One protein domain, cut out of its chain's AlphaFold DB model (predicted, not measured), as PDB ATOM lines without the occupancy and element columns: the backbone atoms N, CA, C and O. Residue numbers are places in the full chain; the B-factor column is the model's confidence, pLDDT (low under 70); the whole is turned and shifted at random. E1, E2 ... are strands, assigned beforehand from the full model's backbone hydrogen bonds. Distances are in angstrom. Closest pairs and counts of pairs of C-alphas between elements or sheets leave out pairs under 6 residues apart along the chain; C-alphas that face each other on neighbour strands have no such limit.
ATOM      1  N   GLU A   9      45.796  82.982 121.358       44.72
ATOM      2  CA  GLU A   9      44.695  83.828 121.848       44.72
ATOM      3  C   GLU A   9      44.181  84.721 120.706       44.72
ATOM      4  O   GLU A   9      44.129  85.941 120.799       44.72
ATOM      5  N   VAL A  10      43.810  84.105 119.582       53.53
ATOM      6  CA  VAL A  10      43.027  84.791 118.555       53.53
ATOM      7  C   VAL A  10      41.634  84.998 119.142       53.53
ATOM      8  O   VAL A  10      40.992  84.039 119.577       53.53
ATOM      9  N   SER A  11      41.149  86.242 119.167       50.25
ATOM     10  CA  SER A  11      39.907  86.629 119.850       50.25
ATOM     11  C   SER A  11      38.664  85.918 119.296       50.25
ATOM     12  O   SER A  11      37.609  85.977 119.935       50.25
ATOM     13  N   LEU A  12      38.751  85.258 118.136       55.47
ATOM     14  CA  LEU A  12      37.673  84.477 117.534       55.47
ATOM     15  C   LEU A  12      38.200  83.117 117.036       55.47
ATOM     16  O   LEU A  12      38.789  82.986 115.970       55.47
ATOM     17  N   ASN A  13      37.908  82.050 117.783       64.00
ATOM     18  CA  ASN A  13      38.169  80.661 117.367       64.00
ATOM     19  C   ASN A  13      37.217  80.157 116.257       64.00
ATOM     20  O   ASN A  13      37.162  78.956 115.973       64.00
ATOM     21  N   GLU A  14      36.444  81.052 115.642       81.38
ATOM     22  CA  GLU A  14      35.460  80.713 114.623       81.38
ATOM     23  C   GLU A  14      36.147  80.317 113.319       81.38
ATOM     24  O   GLU A  14      37.099  80.949 112.855       81.38
ATOM     25  N   LYS A  15      35.677  79.207 112.752       87.50
ATOM     26  CA  LYS A  15      36.140  78.703 111.465       87.50
ATOM     27  C   LYS A  15      35.516  79.537 110.358       87.50
ATOM     28  O   LYS A  15      34.323  79.808 110.411       87.50
ATOM     29  N   CYS A  16      36.296  79.832 109.335       87.50
ATOM     30  CA  CYS A  16      35.823  80.518 108.141       87.50
ATOM     31  C   CYS A  16      36.452  79.896 106.896       87.50
ATOM     32  O   CYS A  16      37.526  79.295 106.970       87.50
ATOM     33  N   GLU A  17      35.771  80.027 105.764       88.25
ATOM     34  CA  GLU A  17      36.356  79.823 104.437       88.25
ATOM     35  C   GLU A  17      36.584  81.174 103.755       88.25
ATOM     36  O   GLU A  17      37.556  81.345 103.023       88.25
ATOM     37  N   ASN A  18      35.716  82.146 104.046       87.88
ATOM     38  CA  ASN A  18      35.787  83.513 103.557       87.88
ATOM     39  C   ASN A  18      35.534  84.518 104.685       87.88
ATOM     40  O   ASN A  18      34.914  84.208 105.700       87.88
ATOM     41  N   LEU A  19      35.935  85.772 104.468       84.94
ATOM     42  CA  LEU A  19      35.672  86.869 105.407       84.94
ATOM     43  C   LEU A  19      34.171  87.081 105.688       84.94
ATOM     44  O   LEU A  19      33.809  87.532 106.767       84.94
ATOM     45  N   SER A  20      33.288  86.732 104.746       88.00
ATOM     46  CA  SER A  20      31.831  86.796 104.935       88.00
ATOM     47  C   SER A  20      31.305  85.858 106.018       88.00
ATOM     48  O   SER A  20      30.211  86.084 106.528       88.00
ATOM     49  N   ASP A  21      32.062  84.809 106.345       87.25
ATOM     50  CA  ASP A  21      31.694  83.837 107.376       87.25
ATOM     51  C   ASP A  21      32.029  84.362 108.778       87.25
ATOM     52  O   ASP A  21      31.607  83.783 109.776       87.25
ATOM     53  N   CYS A  22      32.790  85.457 108.850       86.88
ATOM     54  CA  CYS A  22      33.259  86.033 110.092       86.88
ATOM     55  C   CYS A  22      32.287  87.075 110.662       86.88
ATOM     56  O   CYS A  22      31.602  87.777 109.911       86.88
ATOM     57  N   PRO A  23      32.253  87.248 111.996       86.56
ATOM     58  CA  PRO A  23      31.465  88.287 112.641       86.56
ATOM     59  C   PRO A  23      31.796  89.669 112.086       86.56
ATOM     60  O   PRO A  23      32.958  89.983 111.802       86.56
ATOM     61  N   ASN A  24      30.781  90.529 111.992       82.25
ATOM     62  CA  ASN A  24      30.969  91.918 111.584       82.25
ATOM     63  C   ASN A  24      32.043  92.600 112.444       82.25
ATOM     64  O   ASN A  24      31.968  92.589 113.672       82.25
ATOM     65  N   GLY A  25      33.016  93.227 111.779       81.19
ATOM     66  CA  GLY A  25      34.176  93.839 112.430       81.19
ATOM     67  C   GLY A  25      35.392  92.919 112.555       81.19
ATOM     68  O   GLY A  25      36.368  93.327 113.175       81.19
ATOM     69  N   SER A  26      35.353  91.717 111.974       85.06
ATOM     70  CA  SER A  26      36.554  90.901 111.777       85.06
ATOM     71  C   SER A  26      37.481  91.541 110.747       85.06
ATOM     72  O   SER A  26      37.022  92.106 109.753       85.06
ATOM     73  N   TYR A  27      38.781  91.442 110.994       83.56
ATOM     74  CA  TYR A  27      39.827  91.902 110.097       83.56
ATOM     75  C   TYR A  27      39.949  91.003 108.863       83.56
ATOM     76  O   TYR A  27      39.859  91.496 107.741       83.56
ATOM     77  N   ASP A  28      40.155  89.697 109.066       87.56
ATOM     78  CA  ASP A  28      40.387  88.753 107.968       87.56
ATOM     79  C   ASP A  28      40.067  87.300 108.369       87.56
ATOM     80  O   ASP A  28      39.927  86.981 109.552       87.56
ATOM     81  N   CYS A  29      39.965  86.419 107.376       89.31
ATOM     82  CA  CYS A  29      39.869  84.972 107.526       89.31
ATOM     83  C   CYS A  29      41.208  84.325 107.134       89.31
ATOM     84  O   CYS A  29      41.487  84.120 105.951       89.31
ATOM     85  N   LEU A  30      42.054  84.002 108.117       88.12
ATOM     86  CA  LEU A  30      43.432  83.563 107.868       88.12
ATOM     87  C   LEU A  30      43.635  82.069 108.107       88.12
ATOM     88  O   LEU A  30      43.150  81.507 109.092       88.12
ATOM     89  N   SER A  31      44.403  81.427 107.225       87.94
ATOM     90  CA  SER A  31      44.871  80.057 107.433       87.94
ATOM     91  C   SER A  31      45.952  80.050 108.512       87.94
ATOM     92  O   SER A  31      46.817  80.918 108.517       87.94
ATOM     93  N   VAL A  32      45.940  79.056 109.401       84.50
ATOM     94  CA  VAL A  32      46.933  78.913 110.479       84.50
ATOM     95  C   VAL A  32      47.628  77.568 110.337       84.50
ATOM     96  O   VAL A  32      46.966  76.533 110.230       84.50
ATOM     97  N   VAL A  33      48.961  77.563 110.338       82.75
ATOM     98  CA  VAL A  33      49.738  76.323 110.231       82.75
ATOM     99  C   VAL A  33      49.412  75.395 111.406       82.75
ATOM    100  O   VAL A  33      49.406  75.800 112.563       82.75
ATOM    101  N   GLY A  34      49.125  74.126 111.099       78.38
ATOM    102  CA  GLY A  34      48.725  73.121 112.090       78.38
ATOM    103  C   GLY A  34      47.216  73.038 112.344       78.38
ATOM    104  O   GLY A  34      46.775  72.122 113.037       78.38
ATOM    105  N   LEU A  35      46.411  73.927 111.753       80.62
ATOM    106  CA  LEU A  35      44.951  73.853 111.783       80.62
ATOM    107  C   LEU A  35      44.393  73.537 110.389       80.62
ATOM    108  O   LEU A  35      44.849  74.065 109.383       80.62
ATOM    109  N   ASN A  36      43.354  72.698 110.338       78.75
ATOM    110  CA  ASN A  36      42.739  72.280 109.069       78.75
ATOM    111  C   ASN A  36      41.865  73.360 108.409       78.75
ATOM    112  O   ASN A  36      41.563  73.261 107.226       78.75
ATOM    113  N   ASN A  37      41.425  74.361 109.173       82.38
ATOM    114  CA  ASN A  37      40.503  75.397 108.709       82.38
ATOM    115  C   ASN A  37      41.064  76.766 109.084       82.38
ATOM    116  O   ASN A  37      41.694  76.883 110.143       82.38
ATOM    117  N   SER A  38      40.743  77.787 108.294       88.56
ATOM    118  CA  SER A  38      41.050  79.183 108.605       88.56
ATOM    119  C   SER A  38      40.284  79.678 109.834       88.56
ATOM    120  O   SER A  38      39.339  79.030 110.311       88.56
ATOM    121  N   ARG A  39      40.743  80.791 110.404       88.19
ATOM    122  CA  ARG A  39      40.161  81.433 111.584       88.19
ATOM    123  C   ARG A  39      39.845  82.890 111.301       88.19
ATOM    124  O   ARG A  39      40.626  83.577 110.644       88.19
ATOM    125  N   CYS A  40      38.713  83.343 111.825       87.44
ATOM    126  CA  CYS A  40      38.373  84.756 111.841       87.44
ATOM    127  C   CYS A  40      39.293  85.483 112.814       87.44
ATOM    128  O   CYS A  40      39.382  85.116 113.981       87.44
ATOM    129  N   ILE A  41      39.967  86.520 112.344       86.50
ATOM    130  CA  ILE A  41      40.814  87.369 113.175       86.50
ATOM    131  C   ILE A  41      40.077  88.676 113.393       86.50
ATOM    132  O   ILE A  41      39.591  89.272 112.433       86.50
ATOM    133  N   ARG A  42      39.983  89.135 114.641       82.19
ATOM    134  CA  ARG A  42      39.298  90.392 114.952       82.19
ATOM    135  C   ARG A  42      40.218  91.592 114.777       82.19
ATOM    136  O   ARG A  42      39.818  92.575 114.163       82.19
ATOM    137  N   ASP A  43      41.440  91.488 115.286       83.75
ATOM    138  CA  ASP A  43      42.473  92.512 115.163       83.75
ATOM    139  C   ASP A  43      43.802  91.872 114.739       83.75
ATOM    140  O   ASP A  43      44.228  90.854 115.279       83.75
ATOM    141  N   VAL A  44      44.483  92.501 113.783       85.00
ATOM    142  CA  VAL A  44      45.842  92.147 113.346       85.00
ATOM    143  C   VAL A  44      46.812  92.081 114.517       85.00
ATOM    144  O   VAL A  44      47.701  91.228 114.530       85.00
ATOM    145  N   LYS A  45      46.623  92.959 115.510       84.62
ATOM    146  CA  LYS A  45      47.476  93.054 116.699       84.62
ATOM    147  C   LYS A  45      47.452  91.818 117.589       84.62
ATOM    148  O   LYS A  45      48.339  91.666 118.419       84.62
ATOM    149  N   GLU A  46      46.478  90.931 117.399       81.81
ATOM    150  CA  GLU A  46      46.441  89.625 118.065       81.81
ATOM    151  C   GLU A  46      47.519  88.675 117.525       81.81
ATOM    152  O   GLU A  46      47.919  87.742 118.214       81.81
ATOM    153  N   ILE A  47      48.001  88.906 116.297       88.06
ATOM    154  CA  ILE A  47      49.000  88.055 115.636       88.06
ATOM    155  C   ILE A  47      50.327  88.788 115.449       88.06
ATOM    156  O   ILE A  47      51.376  88.169 115.600       88.06
ATOM    157  N   CYS A  48      50.301  90.081 115.134       90.69
ATOM    158  CA  CYS A  48      51.487  90.891 114.873       90.69
ATOM    159  C   CYS A  48      51.401  92.206 115.644       90.69
ATOM    160  O   CYS A  48      50.528  93.026 115.362       90.69
ATOM    161  N   THR A  49      52.335  92.454 116.565       90.19
ATOM    162  CA  THR A  49      52.407  93.698 117.355       90.19
ATOM    163  C   THR A  49      52.471  94.926 116.443       90.19
ATOM    164  O   THR A  49      51.882  95.974 116.730       90.19
ATOM    165  N   GLY A  50      53.117  94.782 115.284       86.69
ATOM    166  CA  GLY A  50      52.894  95.664 114.147       86.69
ATOM    167  C   GLY A  50      53.166  94.997 112.807       86.69
ATOM    168  O   GLY A  50      53.715  93.903 112.739       86.69
ATOM    169  N   GLY A  51      52.770  95.683 111.733       90.38
ATOM    170  CA  GLY A  51      52.671  95.066 110.411       90.38
ATOM    171  C   GLY A  51      51.383  94.256 110.274       90.38
ATOM    172  O   GLY A  51      50.392  94.566 110.930       90.38
ATOM    173  N   ILE A  52      51.410  93.244 109.411       91.94
ATOM    174  CA  ILE A  52      50.324  92.293 109.158       91.94
ATOM    175  C   ILE A  52      50.861  90.859 109.161       91.94
ATOM    176  O   ILE A  52      52.020  90.648 108.803       91.94
ATOM    177  N   PRO A  53      50.046  89.860 109.530       91.81
ATOM    178  CA  PRO A  53      50.448  88.465 109.454       91.81
ATOM    179  C   PRO A  53      50.660  88.023 108.010       91.81
ATOM    180  O   PRO A  53      49.900  88.378 107.108       91.81
ATOM    181  N   ILE A  54      51.659  87.171 107.811       91.19
ATOM    182  CA  ILE A  54      51.825  86.444 106.554       91.19
ATOM    183  C   ILE A  54      50.832  85.285 106.546       91.19
ATOM    184  O   ILE A  54      50.735  84.549 107.522       91.19
ATOM    185  N   ASN A  55      50.085  85.122 105.453       87.62
ATOM    186  CA  ASN A  55      49.149  84.011 105.280       87.62
ATOM    187  C   ASN A  55      49.841  82.861 104.510       87.62
ATOM    188  O   ASN A  55      50.326  83.108 103.402       87.62
ATOM    189  N   PRO A  56      49.877  81.617 105.027       88.62
ATOM    190  CA  PRO A  56      49.313  81.167 106.304       88.62
ATOM    191  C   PRO A  56      50.099  81.661 107.523       88.62
ATOM    192  O   PRO A  56      51.332  81.681 107.510       88.62
ATOM    193  N   VAL A  57      49.368  81.987 108.596       89.31
ATOM    194  CA  VAL A  57      49.930  82.399 109.888       89.31
ATOM    195  C   VAL A  57      50.830  81.283 110.390       89.31
ATOM    196  O   VAL A  57      50.381  80.157 110.630       89.31
ATOM    197  N   THR A  58      52.109  81.613 110.513       89.62
ATOM    198  CA  THR A  58      53.169  80.675 110.866       89.62
ATOM    199  C   THR A  58      53.910  81.198 112.083       89.62
ATOM    200  O   THR A  58      54.259  82.375 112.151       89.62
ATOM    201  N   THR A  59      54.146  80.306 113.037       90.25
ATOM    202  CA  THR A  59      54.889  80.600 114.259       90.25
ATOM    203  C   THR A  59      56.377  80.608 113.965       90.25
ATOM    204  O   THR A  59      56.856  79.768 113.199       90.25
ATOM    205  N   CYS A  60      57.120  81.485 114.617       90.75
ATOM    206  CA  CYS A  60      58.540  81.659 114.377       90.75
ATOM    207  C   CYS A  60      59.314  81.787 115.684       90.75
ATOM    208  O   CYS A  60      58.789  82.159 116.732       90.75
ATOM    209  N   SER A  61      60.601  81.477 115.599       87.06
ATOM    210  CA  SER A  61      61.574  81.711 116.665       87.06
ATOM    211  C   SER A  61      62.675  82.674 116.231       87.06
ATOM    212  O   SER A  61      63.312  83.306 117.073       87.06
ATOM    213  N   ARG A  62      62.925  82.758 114.918       83.12
ATOM    214  CA  ARG A  62      63.964  83.574 114.287       83.12
ATOM    215  C   ARG A  62      63.485  84.072 112.930       83.12
ATOM    216  O   ARG A  62      62.635  83.449 112.302       83.12
ATOM    217  N   ASP A  63      64.098  85.143 112.438       83.44
ATOM    218  CA  ASP A  63      63.718  85.763 111.163       83.44
ATOM    219  C   ASP A  63      63.819  84.816 109.959       83.44
ATOM    220  O   ASP A  63      63.023  84.929 109.038       83.44
ATOM    221  N   THR A  64      64.728  83.832 109.960       84.50
ATOM    222  CA  THR A  64      64.817  82.830 108.873       84.50
ATOM    223  C   THR A  64      63.598  81.924 108.754       84.50
ATOM    224  O   THR A  64      63.422  81.293 107.714       84.50
ATOM    225  N   ASP A  65      62.784  81.830 109.807       86.31
ATOM    226  CA  ASP A  65      61.537  81.064 109.783       86.31
ATOM    227  C   ASP A  65      60.468  81.798 108.941       86.31
ATOM    228  O   ASP A  65      59.495  81.186 108.503       86.31
ATOM    229  N   CYS A  66      60.677  83.094 108.670       88.44
ATOM    230  CA  CYS A  66      59.776  83.974 107.939       88.44
ATOM    231  C   CYS A  66      60.422  84.414 106.616       88.44
ATOM    232  O   CYS A  66      61.421  85.128 106.592       88.44
ATOM    233  N   SER A  67      59.872  83.983 105.479       83.50
ATOM    234  CA  SER A  67      60.357  84.421 104.166       83.50
ATOM    235  C   SER A  67      59.202  84.558 103.166       83.50
ATOM    236  O   SER A  67      58.687  83.530 102.716       83.50
ATOM    237  N   PRO A  68      58.829  85.787 102.741       82.88
ATOM    238  CA  PRO A  68      59.360  87.093 103.179       82.88
ATOM    239  C   PRO A  68      58.955  87.439 104.628       82.88
ATOM    240  O   PRO A  68      58.197  86.692 105.232       82.88
ATOM    241  N   GLY A  69      59.449  88.554 105.179       89.75
ATOM    242  CA  GLY A  69      59.007  89.105 106.471       89.75
ATOM    243  C   GLY A  69      60.019  88.991 107.611       89.75
ATOM    244  O   GLY A  69      61.217  88.828 107.381       89.75
ATOM    245  N   TRP A  70      59.525  89.125 108.842       92.56
ATOM    246  CA  TRP A  70      60.302  88.989 110.076       92.56
ATOM    247  C   TRP A  70      59.532  88.202 111.130       92.56
ATOM    248  O   TRP A  70      58.308  88.066 111.054       92.56
ATOM    249  N   CYS A  71      60.260  87.719 112.131       93.06
ATOM    250  CA  CYS A  71      59.657  87.112 113.300       93.06
ATOM    251  C   CYS A  71      59.351  88.182 114.352       93.06
ATOM    252  O   CYS A  71      60.265  88.820 114.878       93.06
ATOM    253  N   ASP A  72      58.074  88.401 114.661       93.06
ATOM    254  CA  ASP A  72      57.690  89.242 115.794       93.06
ATOM    255  C   ASP A  72      58.031  88.499 117.093       93.06
ATOM    256  O   ASP A  72      57.465  87.447 117.381       93.06
ATOM    257  N   LEU A  73      58.986  89.016 117.870       90.06
ATOM    258  CA  LEU A  73      59.455  88.348 119.087       90.06
ATOM    259  C   LEU A  73      58.433  88.372 120.227       90.06
ATOM    260  O   LEU A  73      58.582  87.619 121.190       90.06
ATOM    261  N   GLU A  74      57.432  89.244 120.151       89.88
ATOM    262  CA  GLU A  74      56.406  89.387 121.174       89.88
ATOM    263  C   GLU A  74      55.262  88.402 120.949       89.88
ATOM    264  O   GLU A  74      54.861  87.714 121.887       89.88
ATOM    265  N   THR A  75      54.787  88.275 119.711       89.94
ATOM    266  CA  THR A  75      53.709  87.335 119.367       89.94
ATOM    267  C   THR A  75      54.212  85.979 118.868       89.94
ATOM    268  O   THR A  75      53.430  85.034 118.791       89.94
ATOM    269  N   GLN A  76      55.502  85.865 118.539       91.69
ATOM    270  CA  GLN A  76      56.143  84.681 117.954       91.69
ATOM    271  C   GLN A  76      55.515  84.229 116.628       91.69
ATOM    272  O   GLN A  76      55.458  83.031 116.337       91.69
ATOM    273  N   ASN A  77      55.054  85.176 115.805       92.12
ATOM    274  CA  ASN A  77      54.488  84.907 114.483       92.12
ATOM    275  C   ASN A  77      55.225  85.666 113.375       92.12
ATOM    276  O   ASN A  77      55.815  86.725 113.596       92.12
ATOM    277  N   CYS A  78      55.164  85.115 112.163       93.12
ATOM    278  CA  CYS A  78      55.703  85.759 110.976       93.12
ATOM    279  C   CYS A  78      54.822  86.923 110.522       93.12
ATOM    280  O   CYS A  78      53.641  86.748 110.196       93.12
ATOM    281  N   CYS A  79      55.438  88.098 110.443       93.50
ATOM    282  CA  CYS A  79      54.792  89.353 110.098       93.50
ATOM    283  C   CYS A  79      55.495  90.019 108.910       93.50
ATOM    284  O   CYS A  79      56.686  89.810 108.668       93.50
ATOM    285  N   ASP A  80      54.748  90.829 108.168       92.88
ATOM    286  CA  ASP A  80      55.249  91.648 107.068       92.88
ATOM    287  C   ASP A  80      54.716  93.084 107.165       92.88
ATOM    288  O   ASP A  80      53.817  93.409 107.946       92.88
ATOM    289  N   VAL A  81      55.306  93.988 106.392       90.69
ATOM    290  CA  VAL A  81      54.923  95.395 106.361       90.69
ATOM    291  C   VAL A  81      53.546  95.524 105.720       90.69
ATOM    292  O   VAL A  81      53.337  95.122 104.576       90.69
ATOM    293  N   ASP A  82      52.624  96.189 106.414       89.38
ATOM    294  CA  ASP A  82      51.392  96.643 105.781       89.38
ATOM    295  C   ASP A  82      51.700  97.798 104.821       89.38
ATOM    296  O   ASP A  82      51.953  98.928 105.241       89.38
ATOM    297  N   GLN A  83      51.649  97.524 103.518       85.62
ATOM    298  CA  GLN A  83      51.886  98.530 102.478       85.62
ATOM    299  C   GLN A  83      50.851  99.666 102.481       85.62
ATOM    300  O   GLN A  83      51.088 100.705 101.863       85.62
ATOM    301  N   LYS A  84      49.704  99.484 103.145       84.00
ATOM    302  CA  LYS A  84      48.660 100.507 103.281       84.00
ATOM    303  C   LYS A  84      48.866 101.393 104.510       84.00
ATOM    304  O   LYS A  84      48.271 102.469 104.577       84.00
ATOM    305  N   SER A  85      49.697 100.968 105.462       83.81
ATOM    306  CA  SER A  85      49.980 101.724 106.680       83.81
ATOM    307  C   SER A  85      50.914 102.901 106.397       83.81
ATOM    308  O   SER A  85      51.928 102.778 105.707       83.81
ATOM    309  N   SER A  86      50.601 104.059 106.980       78.25
ATOM    310  CA  SER A  86      51.504 105.215 107.003       78.25
ATOM    311  C   SER A  86      52.655 105.046 108.003       78.25
ATOM    312  O   SER A  86      53.675 105.728 107.888       78.25
ATOM    313  N   GLU A  87      52.510 104.137 108.970       81.50
ATOM    314  CA  GLU A  87      53.540 103.796 109.945       81.50
ATOM    315  C   GLU A  87      54.229 102.485 109.574       81.50
ATOM    316  O   GLU A  87      53.601 101.426 109.510       81.50
ATOM    317  N   LEU A  88      55.546 102.555 109.379       85.44
ATOM    318  CA  LEU A  88      56.377 101.381 109.141       85.44
ATOM    319  C   LEU A  88      56.801 100.760 110.483       85.44
ATOM    320  O   LEU A  88      57.330 101.486 111.333       85.44
ATOM    321  N   PRO A  89      56.649  99.436 110.670       91.81
ATOM    322  CA  PRO A  89      57.095  98.713 111.863       91.81
ATOM    323  C   PRO A  89      58.613  98.462 111.826       91.81
ATOM    324  O   PRO A  89      59.090  97.349 112.018       91.81
TER     325      PRO A  89
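AT A GLANCE: This is residues 9 to 89 of the 257 residues of the protein "Protein CBG01818" of Caenorhabditis briggsae (UniProt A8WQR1). This domain has little regular structure: two small lobes, mostly loops, one holding the hairpin of E1 and E2, the other that of E3 and E4. Residues 15 to 16 pair with E2, and residues 52 to 53 with E4. The printed part has 81 residues, no named helix and four strands, class all strand, 14 residues in two antiparallel two-stranded sheets. It is compact, radius of gyration of the C-alphas 12.2 A, spanning 32 by 31 by 19 A.

HOW THE PARTS SIT: E1, residues 28 to 30, and E2, residues 38 to 41, form an antiparallel hairpin at 145 degrees; N 30 and O 39, 2.9 A, are within hydrogen-bond range. E3, residues 70 to 72, and E4, residues 77 to 80, form another at 128 degrees; N 72 and O 77, 3.0 A, are within range. E1 and E2 are apart from E3 and E4.

IN THESE COORDINATES: E1, 6.0 A long, begins at C-alpha 28 (40.387, 88.753, 107.968). E2 measures 9.4 A and E3 6.3 A. E4, 10.0 A, ends at C-alpha 80 (55.249, 91.648, 107.068).

THE WHOLE: C-alphas 24 and 64 are farthest apart, 35.2 A. The printed part has no cut. The E2 to E3 link is long, 28 residues. Residues 9 to 13 have pLDDT under 70.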